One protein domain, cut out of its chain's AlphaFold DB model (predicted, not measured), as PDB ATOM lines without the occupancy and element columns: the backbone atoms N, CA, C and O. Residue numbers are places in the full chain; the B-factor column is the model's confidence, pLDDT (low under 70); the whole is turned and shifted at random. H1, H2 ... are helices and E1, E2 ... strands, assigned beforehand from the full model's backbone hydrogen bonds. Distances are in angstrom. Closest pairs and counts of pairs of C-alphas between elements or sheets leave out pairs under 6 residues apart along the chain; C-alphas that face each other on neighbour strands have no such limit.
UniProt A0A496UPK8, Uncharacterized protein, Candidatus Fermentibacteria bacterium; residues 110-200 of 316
ATOM      1  N   ILE A 110     -45.256 -25.841 -20.333       72.56
ATOM      2  CA  ILE A 110     -45.704 -24.595 -20.934       72.56
ATOM      3  C   ILE A 110     -44.596 -24.163 -21.885       72.56
ATOM      4  O   ILE A 110     -43.475 -23.867 -21.463       72.56
ATOM      5  N   ASP A 111     -44.910 -24.131 -23.173       84.75
ATOM      6  CA  ASP A 111     -44.040 -23.532 -24.160       84.75
ATOM      7  C   ASP A 111     -43.968 -22.021 -23.892       84.75
ATOM      8  O   ASP A 111     -44.987 -21.321 -23.976       84.75
ATOM      9  N   PRO A 112     -42.779 -21.485 -23.568       79.25
ATOM     10  CA  PRO A 112     -42.640 -20.096 -23.153       79.25
ATOM     11  C   PRO A 112     -43.055 -19.117 -24.255       79.25
ATOM     12  O   PRO A 112     -43.563 -18.046 -23.945       79.25
ATOM     13  N   ILE A 113     -42.890 -19.482 -25.533       84.75
ATOM     14  CA  ILE A 113     -43.261 -18.618 -26.661       84.75
ATOM     15  C   ILE A 113     -44.783 -18.581 -26.816       84.75
ATOM     16  O   ILE A 113     -45.367 -17.508 -26.974       84.75
ATOM     17  N   ALA A 114     -45.435 -19.744 -26.745       84.56
ATOM     18  CA  ALA A 114     -46.890 -19.839 -26.841       84.56
ATOM     19  C   ALA A 114     -47.572 -19.113 -25.670       84.56
ATOM     20  O   ALA A 114     -48.519 -18.352 -25.872       84.56
ATOM     21  N   ALA A 115     -47.019 -19.251 -24.460       81.12
ATOM     22  CA  ALA A 115     -47.474 -18.510 -23.287       81.12
ATOM     23  C   ALA A 115     -47.254 -16.995 -23.407       81.12
ATOM     24  O   ALA A 115     -48.164 -16.229 -23.098       81.12
ATOM     25  N   LEU A 116     -46.088 -16.556 -23.894       82.56
ATOM     26  CA  LEU A 116     -45.774 -15.136 -24.090       82.56
ATOM     27  C   LEU A 116     -46.737 -14.462 -25.079       82.56
ATOM     28  O   LEU A 116     -47.163 -13.328 -24.860       82.56
ATOM     29  N   ILE A 117     -47.101 -15.161 -26.155       84.00
ATOM     30  CA  ILE A 117     -48.027 -14.657 -27.181       84.00
ATOM     31  C   ILE A 117     -49.498 -14.815 -26.755       84.00
ATOM     32  O   ILE A 117     -50.374 -14.176 -27.343       84.00
ATOM     33  N   ALA A 118     -49.759 -15.607 -25.709       85.56
ATOM     34  CA  ALA A 118     -51.087 -16.005 -25.253       85.56
ATOM     35  C   ALA A 118     -51.896 -16.707 -26.359       85.56
ATOM     36  O   ALA A 118     -53.039 -16.346 -26.632       85.56
ATOM     37  N   SER A 119     -51.271 -17.696 -27.004       85.62
ATOM     38  CA  SER A 119     -51.866 -18.523 -28.059       85.62
ATOM     39  C   SER A 119     -51.590 -20.000 -27.784       85.62
ATOM     40  O   SER A 119     -50.560 -20.341 -27.200       85.62
ATOM     41  N   ASP A 120     -52.495 -20.884 -28.197       87.88
ATOM     42  CA  ASP A 120     -52.341 -22.328 -27.981       87.88
ATOM     43  C   ASP A 120     -51.218 -22.899 -28.851       87.88
ATOM     44  O   ASP A 120     -50.468 -23.779 -28.416       87.88
ATOM     45  N   ILE A 121     -51.097 -22.384 -30.080       90.06
ATOM     46  CA  ILE A 121     -50.118 -22.806 -31.079       90.06
ATOM     47  C   ILE A 121     -49.503 -21.572 -31.739       90.06
ATOM     48  O   ILE A 121     -50.187 -20.740 -32.332       90.06
ATOM     49  N   VAL A 122     -48.177 -21.504 -31.737       92.50
ATOM     50  CA  VAL A 122     -47.399 -20.485 -32.434       92.50
ATOM     51  C   VAL A 122     -46.525 -21.145 -33.492       92.50
ATOM     52  O   VAL A 122     -45.649 -21.954 -33.189       92.50
ATOM     53  N   TYR A 123     -46.721 -20.774 -34.755       92.56
ATOM     54  CA  TYR A 123     -45.823 -21.158 -35.841       92.56
ATOM     55  C   TYR A 123     -44.692 -20.138 -35.970       92.56
ATOM     56  O   TYR A 123     -44.890 -19.056 -36.524       92.56
ATOM     57  N   VAL A 124     -43.501 -20.498 -35.487       92.75
ATOM     58  CA  VAL A 124     -42.301 -19.649 -35.557       92.75
ATOM     59  C   VAL A 124     -41.606 -19.849 -36.900       92.75
ATOM     60  O   VAL A 124     -41.014 -20.898 -37.153       92.75
ATOM     61  N   MET A 125     -41.716 -18.858 -37.779       92.50
ATOM     62  CA  MET A 125     -41.106 -18.812 -39.104       92.50
ATOM     63  C   MET A 125     -39.589 -18.647 -39.002       92.50
ATOM     64  O   MET A 125     -39.083 -17.914 -38.159       92.50
ATOM     65  N   ASN A 126     -38.861 -19.304 -39.902       86.88
ATOM     66  CA  ASN A 126     -37.437 -19.035 -40.083       86.88
ATOM     67  C   ASN A 126     -37.200 -17.724 -40.858       86.88
ATOM     68  O   ASN A 126     -38.116 -17.187 -41.477       86.88
ATOM     69  N   ASP A 127     -35.946 -17.269 -40.921       86.06
ATOM     70  CA  ASP A 127     -35.558 -15.993 -41.555       86.06
ATOM     71  C   ASP A 127     -35.955 -15.857 -43.035       86.06
ATOM     72  O   ASP A 127     -36.049 -14.760 -43.574       86.06
ATOM     73  N   SER A 128     -36.197 -16.981 -43.713       82.62
ATOM     74  CA  SER A 128     -36.616 -17.016 -45.121       82.62
ATOM     75  C   SER A 128     -38.116 -17.253 -45.312       82.62
ATOM     76  O   SER A 128     -38.561 -17.370 -46.452       82.62
ATOM     77  N   ALA A 129     -38.875 -17.406 -44.221       81.06
ATOM     78  CA  ALA A 129     -40.265 -17.861 -44.199       81.06
ATOM     79  C   ALA A 129     -40.543 -19.097 -45.084       81.06
ATOM     80  O   ALA A 129     -41.627 -19.279 -45.632       81.06
ATOM     81  N   SER A 130     -39.547 -19.973 -45.225       74.12
ATOM     82  CA  SER A 130     -39.658 -21.227 -45.977       74.12
ATOM     83  C   SER A 130     -40.138 -22.389 -45.110       74.12
ATOM     84  O   SER A 130     -40.580 -23.417 -45.627       74.12
ATOM     85  N   ARG A 131     -40.017 -22.255 -43.785       79.12
ATOM     86  CA  ARG A 131     -40.424 -23.247 -42.786       79.12
ATOM     87  C   ARG A 131     -40.892 -22.532 -41.528       79.12
ATOM     88  O   ARG A 131     -40.410 -21.442 -41.235       79.12
ATOM     89  N   ALA A 132     -41.751 -23.194 -40.760       85.69
ATOM     90  CA  ALA A 132     -42.056 -22.786 -39.398       85.69
ATOM     91  C   ALA A 132     -41.995 -23.978 -38.442       85.69
ATOM     92  O   ALA A 132     -42.371 -25.093 -38.816       85.69
ATOM     93  N   LEU A 133     -41.524 -23.730 -37.225       86.62
ATOM     94  CA  LEU A 133     -41.537 -24.692 -36.130       86.62
ATOM     95  C   LEU A 133     -42.771 -24.427 -35.257       86.62
ATOM     96  O   LEU A 133     -42.921 -23.300 -34.780       86.62
ATOM     97  N   PRO A 134     -43.662 -25.415 -35.063       87.69
ATOM     98  CA  PRO A 134     -44.774 -25.258 -34.140       87.69
ATOM     99  C   PRO A 134     -44.254 -25.258 -32.697       87.69
ATOM    100  O   PRO A 134     -43.456 -26.114 -32.313       87.69
ATOM    101  N   ARG A 135     -44.720 -24.288 -31.919       87.81
ATOM    102  CA  ARG A 135     -44.516 -24.122 -30.477       87.81
ATOM    103  C   ARG A 135     -45.902 -24.127 -29.852       87.81
ATOM    104  O   ARG A 135     -46.722 -23.311 -30.258       87.81
ATOM    105  N   ALA A 136     -46.215 -25.074 -28.979       86.06
ATOM    106  CA  ALA A 136     -47.600 -25.306 -28.580       86.06
ATOM    107  C   ALA A 136     -47.722 -25.700 -27.112       86.06
ATOM    108  O   ALA A 136     -46.903 -26.459 -26.602       86.06
ATOM    109  N   ASN A 137     -48.792 -25.219 -26.480       80.94
ATOM    110  CA  ASN A 137     -49.223 -25.636 -25.143       80.94
ATOM    111  C   ASN A 137     -50.248 -26.783 -25.194       80.94
ATOM    112  O   ASN A 137     -50.749 -27.221 -24.161       80.94
ATOM    113  N   VAL A 138     -50.571 -27.257 -26.399       80.19
ATOM    114  CA  VAL A 138     -51.517 -28.345 -26.665       80.19
ATOM    115  C   VAL A 138     -50.817 -29.513 -27.349       80.19
ATOM    116  O   VAL A 138     -49.810 -29.343 -28.043       80.19
ATOM    117  N   ASP A 139     -51.369 -30.712 -27.183       78.50
ATOM    118  CA  ASP A 139     -50.896 -31.890 -27.902       78.50
ATOM    119  C   ASP A 139     -51.188 -31.747 -29.405       78.50
ATOM    120  O   ASP A 139     -52.336 -31.774 -29.849       78.50
ATOM    121  N   MET A 140     -50.128 -31.630 -30.207       78.69
ATOM    122  CA  MET A 140     -50.223 -31.481 -31.664       78.69
ATOM    123  C   MET A 140     -50.783 -32.726 -32.374       78.69
ATOM    124  O   MET A 140     -51.117 -32.650 -33.556       78.69
ATOM    125  N   THR A 141     -50.881 -33.875 -31.694       78.12
ATOM    126  CA  THR A 141     -51.520 -35.089 -32.229       78.12
ATOM    127  C   THR A 141     -53.037 -35.097 -32.033       78.12
ATOM    128  O   THR A 141     -53.745 -35.768 -32.786       78.12
ATOM    129  N   LEU A 142     -53.533 -34.327 -31.060       79.12
ATOM    130  CA  LEU A 142     -54.935 -34.232 -30.659       79.12
ATOM    131  C   LEU A 142     -55.287 -32.768 -30.358       79.12
ATOM    132  O   LEU A 142     -55.645 -32.420 -29.236       79.12
ATOM    133  N   ILE A 143     -55.163 -31.904 -31.371       80.12
ATOM    134  CA  ILE A 143     -55.423 -30.469 -31.210       80.12
ATOM    135  C   ILE A 143     -56.922 -30.255 -30.933       80.12
ATOM    136  O   ILE A 143     -57.742 -30.661 -31.764       80.12
ATOM    137  N   PRO A 144     -57.297 -29.627 -29.803       80.25
ATOM    138  CA  PRO A 144     -58.687 -29.299 -29.512       80.25
ATOM    139  C   PRO A 144     -59.306 -28.389 -30.583       80.25
ATOM    140  O   PRO A 144     -58.660 -27.487 -31.118       80.25
ATOM    141  N   GLU A 145     -60.590 -28.596 -30.880       82.94
ATOM    142  CA  GLU A 145     -61.326 -27.670 -31.743       82.94
ATOM    143  C   GLU A 145     -61.423 -26.290 -31.079       82.94
ATOM    144  O   GLU A 145     -61.658 -26.169 -29.878       82.94
ATOM    145  N   GLY A 146     -61.247 -25.239 -31.875       80.75
ATOM    146  CA  GLY A 146     -61.254 -23.856 -31.412       80.75
ATOM    147  C   GLY A 146     -59.906 -23.348 -30.902       80.75
ATOM    148  O   GLY A 146     -59.810 -22.145 -30.652       80.75
ATOM    149  N   SER A 147     -58.870 -24.198 -30.815       86.50
ATOM    150  CA  SER A 147     -57.521 -23.765 -30.431       86.50
ATOM    151  C   SER A 147     -57.027 -22.602 -31.288       86.50
ATOM    152  O   SER A 147     -57.202 -22.569 -32.511       86.50
ATOM    153  N   THR A 148     -56.413 -21.641 -30.614       89.44
ATOM    154  CA  THR A 148     -55.889 -20.411 -31.197       89.44
ATOM    155  C   THR A 148     -54.546 -20.646 -31.876       89.44
ATOM    156  O   THR A 148     -53.695 -21.392 -31.386       89.44
ATOM    157  N   VAL A 149     -54.362 -20.021 -33.039       91.31
ATOM    158  CA  VAL A 149     -53.131 -20.127 -33.819       91.31
ATOM    159  C   VAL A 149     -52.599 -18.756 -34.173       91.31
ATOM    160  O   VAL A 149     -53.291 -17.942 -34.796       91.31
ATOM    161  N   SER A 150     -51.325 -18.559 -33.859       92.44
ATOM    162  CA  SER A 150     -50.584 -17.347 -34.180       92.44
ATOM    163  C   SER A 150     -49.335 -17.668 -34.998       92.44
ATOM    164  O   SER A 150     -48.783 -18.770 -34.951       92.44
ATOM    165  N   PHE A 151     -48.877 -16.697 -35.777       94.19
ATOM    166  CA  PHE A 151     -47.652 -16.802 -36.573       94.19
ATOM    167  C   PHE A 151     -46.618 -15.839 -36.014       94.19
ATOM    168  O   PHE A 151     -46.967 -14.714 -35.684       94.19
ATOM    169  N   LEU A 152     -45.360 -16.255 -35.921       94.62
ATOM    170  CA  LEU A 152     -44.278 -15.432 -35.386       94.62
ATOM    171  C   LEU A 152     -43.101 -15.429 -36.356       94.62
ATOM    172  O   LEU A 152     -42.741 -16.482 -36.870       94.62
ATOM    173  N   GLY A 153     -42.496 -14.274 -36.607       93.50
ATOM    174  CA  GLY A 153     -41.274 -14.165 -37.404       93.50
ATOM    175  C   GLY A 153     -40.349 -13.058 -36.911       93.50
ATOM    176  O   GLY A 153     -40.704 -12.277 -36.033       93.50
ATOM    177  N   ASN A 154     -39.160 -12.985 -37.502       92.44
ATOM    178  CA  ASN A 154     -38.228 -11.880 -37.280       92.44
ATOM    179  C   ASN A 154     -38.615 -10.668 -38.143       92.44
ATOM    180  O   ASN A 154     -39.175 -10.835 -39.228       92.44
ATOM    181  N   TRP A 155     -38.280  -9.454 -37.695       93.00
ATOM    182  CA  TRP A 155     -38.540  -8.217 -38.449       93.00
ATOM    183  C   TRP A 155     -38.089  -8.253 -39.917       93.00
ATOM    184  O   TRP A 155     -38.924  -7.975 -40.779       93.00
ATOM    185  N   PRO A 156     -36.838  -8.648 -40.242       92.69
ATOM    186  CA  PRO A 156     -36.326  -8.626 -41.614       92.69
ATOM    187  C   PRO A 156     -36.794  -9.816 -42.469       92.69
ATOM    188  O   PRO A 156     -36.252 -10.050 -43.549       92.69
ATOM    189  N   VAL A 157     -37.739 -10.634 -41.988       91.62
ATOM    190  CA  VAL A 157     -38.286 -11.731 -42.796       91.62
ATOM    191  C   VAL A 157     -38.961 -11.132 -44.034       91.62
ATOM    192  O   VAL A 157     -39.835 -10.275 -43.884       91.62
ATOM    193  N   PRO A 158     -38.645 -11.604 -45.254       90.06
ATOM    194  CA  PRO A 158     -39.271 -11.066 -46.453       90.06
ATOM    195  C   PRO A 158     -40.788 -11.301 -46.443       90.06
ATOM    196  O   PRO A 158     -41.262 -12.420 -46.210       90.06
ATOM    197  N   LEU A 159     -41.567 -10.265 -46.761       89.81
ATOM    198  CA  LEU A 159     -43.024 -10.317 -46.624       89.81
ATOM    199  C   LEU A 159     -43.684 -11.318 -47.580       89.81
ATOM    200  O   LEU A 159     -44.619 -12.019 -47.194       89.81
ATOM    201  N   ARG A 160     -43.202 -11.424 -48.827       88.38
ATOM    202  CA  ARG A 160     -43.762 -12.355 -49.825       88.38
ATOM    203  C   ARG A 160     -43.801 -13.809 -49.336       88.38
ATOM    204  O   ARG A 160     -44.889 -14.386 -49.348       88.38
ATOM    205  N   PRO A 161     -42.666 -14.441 -48.972       88.44
ATOM    206  CA  PRO A 161     -42.683 -15.822 -48.509       88.44
ATOM    207  C   PRO A 161     -43.461 -15.975 -47.198       88.44
ATOM    208  O   PRO A 161     -44.179 -16.961 -47.069       88.44
ATOM    209  N   ALA A 162     -43.422 -14.993 -46.289       89.56
ATOM    210  CA  ALA A 162     -44.209 -15.026 -45.055       89.56
ATOM    211  C   ALA A 162     -45.718 -15.036 -45.328       89.56
ATOM    212  O   ALA A 162     -46.423 -15.941 -44.887       89.56
ATOM    213  N   ALA A 163     -46.215 -14.087 -46.122       88.12
ATOM    214  CA  ALA A 163     -47.625 -14.020 -46.486       88.12
ATOM    215  C   ALA A 163     -48.068 -15.276 -47.252       88.12
ATOM    216  O   ALA A 163     -49.124 -15.830 -46.959       88.12
ATOM    217  N   ALA A 164     -47.253 -15.774 -48.189       86.19
ATOM    218  CA  ALA A 164     -47.550 -17.007 -48.914       86.19
ATOM    219  C   ALA A 164     -47.614 -18.226 -47.980       86.19
ATOM    220  O   ALA A 164     -48.533 -19.034 -48.099       86.19
ATOM    221  N   PHE A 165     -46.678 -18.339 -47.034       87.25
ATOM    222  CA  PHE A 165     -46.663 -19.400 -46.033       87.25
ATOM    223  C   PHE A 165     -47.912 -19.355 -45.151       87.25
ATOM    224  O   PHE A 165     -48.590 -20.371 -45.002       87.25
ATOM    225  N   VAL A 166     -48.249 -18.178 -44.615       88.25
ATOM    226  CA  VAL A 166     -49.434 -17.970 -43.775       88.25
ATOM    227  C   VAL A 166     -50.701 -18.319 -44.552       88.25
ATOM    228  O   VAL A 166     -51.473 -19.156 -44.097       88.25
ATOM    229  N   LEU A 167     -50.882 -17.765 -45.757       84.94
ATOM    230  CA  LEU A 167     -52.043 -18.038 -46.613       84.94
ATOM    231  C   LEU A 167     -52.156 -19.527 -46.973       84.94
ATOM    232  O   LEU A 167     -53.244 -20.105 -46.933       84.94
ATOM    233  N   GLN A 168     -51.032 -20.181 -47.277       84.88
ATOM    234  CA  GLN A 168     -51.007 -21.617 -47.522       84.88
ATOM    235  C   GLN A 168     -51.410 -22.390 -46.265       84.88
ATOM    236  O   GLN A 168     -52.233 -23.299 -46.366       84.88
ATOM    237  N   LYS A 169     -50.874 -22.039 -45.091       85.19
ATOM    238  CA  LYS A 169     -51.183 -22.710 -43.825       85.19
ATOM    239  C   LYS A 169     -52.648 -22.578 -43.451       85.19
ATOM    240  O   LYS A 169     -53.307 -23.595 -43.265       85.19
ATOM    241  N   ILE A 170     -53.193 -21.366 -43.478       84.25
ATOM    242  CA  ILE A 170     -54.606 -21.150 -43.172       84.25
ATOM    243  C   ILE A 170     -55.536 -21.823 -44.186       84.25
ATOM    244  O   ILE A 170     -56.697 -22.032 -43.865       84.25
ATOM    245  N   SER A 171     -55.074 -22.165 -45.394       81.25
ATOM    246  CA  SER A 171     -55.876 -22.903 -46.383       81.25
ATOM    247  C   SER A 171     -55.921 -24.420 -46.139       81.25
ATOM    248  O   SER A 171     -56.728 -25.124 -46.750       81.25
ATOM    249  N   GLN A 172     -55.056 -24.950 -45.265       83.12
ATOM    250  CA  GLN A 172     -55.009 -26.379 -44.962       83.12
ATOM    251  C   GLN A 172     -56.253 -26.796 -44.176       83.12
ATOM    252  O   GLN A 172     -56.726 -26.080 -43.299       83.12
ATOM    253  N   ARG A 173     -56.778 -27.994 -44.466       76.56
ATOM    254  CA  ARG A 173     -58.002 -28.502 -43.819       76.56
ATOM    255  C   ARG A 173     -57.883 -28.583 -42.297       76.56
ATOM    256  O   ARG A 173     -58.884 -28.382 -41.623       76.56
ATOM    257  N   GLU A 174     -56.683 -28.848 -41.781       75.19
ATOM    258  CA  GLU A 174     -56.398 -28.873 -40.339       75.19
ATOM    259  C   GLU A 174     -56.709 -27.527 -39.662       75.19
ATOM    260  O   GLU A 174     -57.250 -27.504 -38.566       75.19
ATOM    261  N   PHE A 175     -56.513 -26.406 -40.368       78.62
ATOM    262  CA  PHE A 175     -56.817 -25.061 -39.874       78.62
ATOM    263  C   PHE A 175     -58.307 -24.712 -39.916       78.62
ATOM    264  O   PHE A 175     -58.682 -23.617 -39.520       78.62
ATOM    265  N   ASN A 176     -59.186 -25.579 -40.428       76.25
ATOM    266  CA  ASN A 176     -60.629 -25.309 -40.386       76.25
ATOM    267  C   ASN A 176     -61.203 -25.415 -38.972       76.25
ATOM    268  O   ASN A 176     -62.194 -24.754 -38.686       76.25
ATOM    269  N   ALA A 177     -60.595 -26.244 -38.123       78.69
ATOM    270  CA  ALA A 177     -60.991 -26.409 -36.730       78.69
ATOM    271  C   ALA A 177     -60.265 -25.433 -35.787       78.69
ATOM    272  O   ALA A 177     -60.532 -25.440 -34.591       78.69
ATOM    273  N   LEU A 178     -59.342 -24.619 -36.311       86.06
ATOM    274  CA  LEU A 178     -58.490 -23.725 -35.533       86.06
ATOM    275  C   LEU A 178     -58.934 -22.273 -35.701       86.06
ATOM    276  O   LEU A 178     -59.360 -21.857 -36.781       86.06
ATOM    277  N   THR A 179     -58.770 -21.490 -34.642       86.75
ATOM    278  CA  THR A 179     -59.065 -20.057 -34.639       86.75
ATOM    279  C   THR A 179     -57.785 -19.293 -34.963       86.75
ATOM    280  O   THR A 179     -56.845 -19.279 -34.174       86.75
ATOM    281  N   ILE A 180     -57.723 -18.653 -36.131       88.25
ATOM    282  CA  ILE A 180     -56.597 -17.771 -36.473       88.25
ATOM    283  C   ILE A 180     -56.714 -16.515 -35.606       88.25
ATOM    284  O   ILE A 180     -57.770 -15.888 -35.592       88.25
ATOM    285  N   ASP A 181     -55.647 -16.179 -34.886       87.94
ATOM    286  CA  ASP A 181     -55.644 -15.084 -33.914       87.94
ATOM    287  C   ASP A 181     -54.825 -13.888 -34.424       87.94
ATOM    288  O   ASP A 181     -55.372 -12.824 -34.725       87.94
ATOM    289  N   ARG A 182     -53.505 -14.050 -34.568       89.88
ATOM    290  CA  ARG A 182     -52.621 -12.923 -34.902       89.88
ATOM    291  C   ARG A 182     -51.340 -13.314 -35.621       89.88
ATOM    292  O   ARG A 182     -50.898 -14.463 -35.603       89.88
ATOM    293  N   ILE A 183     -50.719 -12.309 -36.223       92.38
ATOM    294  CA  ILE A 183     -49.340 -12.358 -36.692       92.38
ATOM    295  C   ILE A 183     -48.472 -11.486 -35.784       92.38
ATOM    296  O   ILE A 183     -48.843 -10.362 -35.448       92.38
ATOM    297  N   CYS A 184     -47.339 -12.030 -35.365       93.12
ATOM    298  CA  CYS A 184     -46.399 -11.445 -34.426       93.12
ATOM    299  C   CYS A 184     -45.028 -11.295 -35.082       93.12
ATOM    300  O   CYS A 184     -44.622 -12.121 -35.906       93.12
ATOM    301  N   VAL A 185     -44.296 -10.267 -34.670       94.19
ATOM    302  CA  VAL A 185     -42.925 -10.019 -35.110       94.19
ATOM    303  C   VAL A 185     -42.070  -9.613 -33.925       94.19
ATOM    304  O   VAL A 185     -42.458  -8.722 -33.170       94.19
ATOM    305  N   TRP A 186     -40.905 -10.244 -33.786       91.88
ATOM    306  CA  TRP A 186     -39.900  -9.842 -32.807       91.88
ATOM    307  C   TRP A 186     -39.361  -8.442 -33.117       91.88
ATOM    308  O   TRP A 186     -38.958  -8.162 -34.250       91.88
ATOM    309  N   THR A 187     -39.350  -7.566 -32.114       89.06
ATOM    310  CA  THR A 187     -38.773  -6.215 -32.217       89.06
ATOM    311  C   THR A 187     -37.305  -6.176 -31.824       89.06
ATOM    312  O   THR A 187     -36.601  -5.223 -32.152       89.06
ATOM    313  N   ASP A 188     -36.840  -7.204 -31.121       82.19
ATOM    314  CA  ASP A 188     -35.486  -7.343 -30.622       82.19
ATOM    315  C   ASP A 188     -34.832  -8.638 -31.120       82.19
ATOM    316  O   ASP A 188     -35.483  -9.618 -31.473       82.19
ATOM    317  N   THR A 189     -33.501  -8.659 -31.139       78.50
ATOM    318  CA  THR A 189     -32.734  -9.876 -31.458       78.50
ATOM    319  C   THR A 189     -32.647 -10.844 -30.279       78.50
ATOM    320  O   THR A 189     -32.127 -11.947 -30.428       78.50
ATOM    321  N   THR A 190     -33.107 -10.422 -29.099       78.44
ATOM    322  CA  THR A 190     -33.146 -11.224 -27.874       78.44
ATOM    323  C   THR A 190     -34.429 -12.038 -27.719       78.44
ATOM    324  O   THR A 190     -34.498 -12.826 -26.780       78.44
ATOM    325  N   GLU A 191     -35.392 -11.903 -28.640       84.19
ATOM    326  CA  GLU A 191     -36.670 -12.633 -28.639       84.19
ATOM    327  C   GLU A 191     -37.448 -12.452 -27.324       84.19
ATOM    328  O   GLU A 191     -38.000 -13.400 -26.759       84.19
ATOM    329  N   THR A 192     -37.464 -11.222 -26.802       77.00
ATOM    330  CA  THR A 192     -38.172 -10.886 -25.556       77.00
ATOM    331  C   THR A 192     -39.338  -9.936 -25.770       77.00
ATOM    332  O   THR A 192     -40.303  -9.973 -25.004       77.00
ATOM    333  N   GLU A 193     -39.297  -9.132 -26.831       84.81
ATOM    334  CA  GLU A 193     -40.323  -8.146 -27.145       84.81
ATOM    335  C   GLU A 193     -40.860  -8.368 -28.559       84.81
ATOM    336  O   GLU A 193     -40.113  -8.574 -29.516       84.81
ATOM    337  N   PHE A 194     -42.182  -8.320 -28.709       91.62
ATOM    338  CA  PHE A 194     -42.831  -8.488 -30.003       91.62
ATOM    339  C   PHE A 194     -43.961  -7.480 -30.198       91.62
ATOM    340  O   PHE A 194     -44.616  -7.035 -29.253       91.62
ATOM    341  N   ILE A 195     -44.230  -7.167 -31.461       91.25
ATOM    342  CA  ILE A 195     -45.460  -6.504 -31.892       91.25
ATOM    343  C   ILE A 195     -46.381  -7.519 -32.547       91.25
ATOM    344  O   ILE A 195     -45.931  -8.540 -33.063       91.25
ATOM    345  N   SER A 196     -47.682  -7.247 -32.533       91.25
ATOM    346  CA  SER A 196     -48.657  -8.117 -33.181       91.25
ATOM    347  C   SER A 196     -49.790  -7.339 -33.827       91.25
ATOM    348  O   SER A 196     -50.107  -6.215 -33.429       91.25
ATOM    349  N   ALA A 197     -50.394  -7.965 -34.832       88.94
ATOM    350  CA  ALA A 197     -51.596  -7.498 -35.500       88.94
ATOM    351  C   ALA A 197     -52.586  -8.665 -35.655       88.94
ATOM    352  O   ALA A 197     -52.154  -9.794 -35.918       88.94
ATOM    353  N   PRO A 198     -53.900  -8.419 -35.506       86.44
ATOM    354  CA  PRO A 198     -54.906  -9.462 -35.666       86.44
ATOM    355  C   PRO A 198     -54.898 -10.009 -37.096       86.44
ATOM    356  O   PRO A 198     -54.650  -9.274 -38.057       86.44
ATOM    357  N   LEU A 199     -55.187 -11.301 -37.233       85.94
ATOM    358  CA  LEU A 199     -55.260 -11.982 -38.518       85.94
ATOM    359  C   LEU A 199     -56.495 -12.878 -38.562       85.94
ATOM    360  O   LEU A 199     -56.772 -13.604 -37.619       85.94
ATOM    361  N   ILE A 200     -57.197 -12.885 -39.688       77.69
ATOM    362  CA  ILE A 200     -58.305 -13.800 -39.932       77.69
ATOM    363  C   ILE A 200     -58.226 -14.418 -41.327       77.69
ATOM    364  O   ILE A 200     -57.513 -13.944 -42.216       77.69
TER     365      ILE A 200
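What this domain is: This is residues 110 to 200 of the 316 residues of an uncharacterized protein of Candidatus Fermentibacteria bacterium (UniProt A0A496UPK8). One strongly twisted sheet of five strands makes the middle of this domain, with the long helix H2 along one face and the short helix H1 on the other. The small helix H3 is off the sheet, shortly after the last residue of H2, and a long link, residues 137 to 147, joins E2 to E3. The printed part has 91 residues, with three named helices and five named strands in the order H1 E1 E2 E3 H2 H3 E4 E5; the sheet runs E2 E1 E3 E4 E5 and is mixed. The class is mixed, helices and strands; the whole is compact, with a radius of gyration of the C-alphas of 12.3 A and spans of 33 by 28 by 21 A.

Where its parts are: H1 is residues 112 to 117, beginning at C-alpha 112 at (-42.640, -20.096, -23.153). E1 is residues 121 to 125, 12.7 A long, and E2 residues 132 to 136, 12.4 A. E3 is residues 148 to 154, 20.5 A from first to last C-alpha. H2, the longest helix, is residues 159 to 170, 16.2 A, with C-alpha 159 at (-43.024, -10.317, -46.624). H3 is residues 173 to 176. E4, the longest strand, is residues 179 to 186, 21.8 A, and E5 is residues 194 to 198, 13.4 A, ending at C-alpha 198 at (-54.906, -9.462, -35.666).

How they stand to each other: H1 is on the sheet; its closest C-alphas to E1 are those of Ala 114 and Val 122, 5.7 A apart. E1 and E2 form an antiparallel hairpin at 156 degrees, with N 124 and O 133 at 2.9 A, within hydrogen-bond range. E1 and E3 are parallel at 22 degrees, with N 123 and O 150 at 2.9 A. E3 and E4 are parallel at 20 degrees, with N 184 and O 151 at 2.7 A. E3, H2, H3 and E4 form a strand-helix-strand unit, two parallel neighbour strands with helices between, and its crossover is right-handed. H2 is on the opposite face from H1, giving three layers, helices on both faces of a sheet. Its height over the sheet is 9.8 A, and it lies over E3 and only just over E1, on which 3 of its C-alphas fall. It runs along the strands, at 18 degrees to E3 on the local plane; the closest C-alphas of the two are those of Phe 151 and Val 166, 7.5 A apart. H3 is not on the sheet; it is close to H2 but not clearly touching, with the C-alphas of Lys 169 and Phe 175 closest at 7.3 A. E4 and E5 form an antiparallel hairpin at 149 degrees, with N 185 and O 195 at 2.9 A. E2 and E5 are the edge strands. In H1 and H2 every O i to N i+4 pair is within hydrogen-bond range; H3 is too short for such a pair.

The domain as a whole: The two C-alphas farthest apart are those of Arg 173 and Thr 190, 34.2 A. The printed part has no cut, and the link from E2 to E3, 11 residues, is the long one. The mean pLDDT of the printed part is 85.6, and no printed residue is under 70.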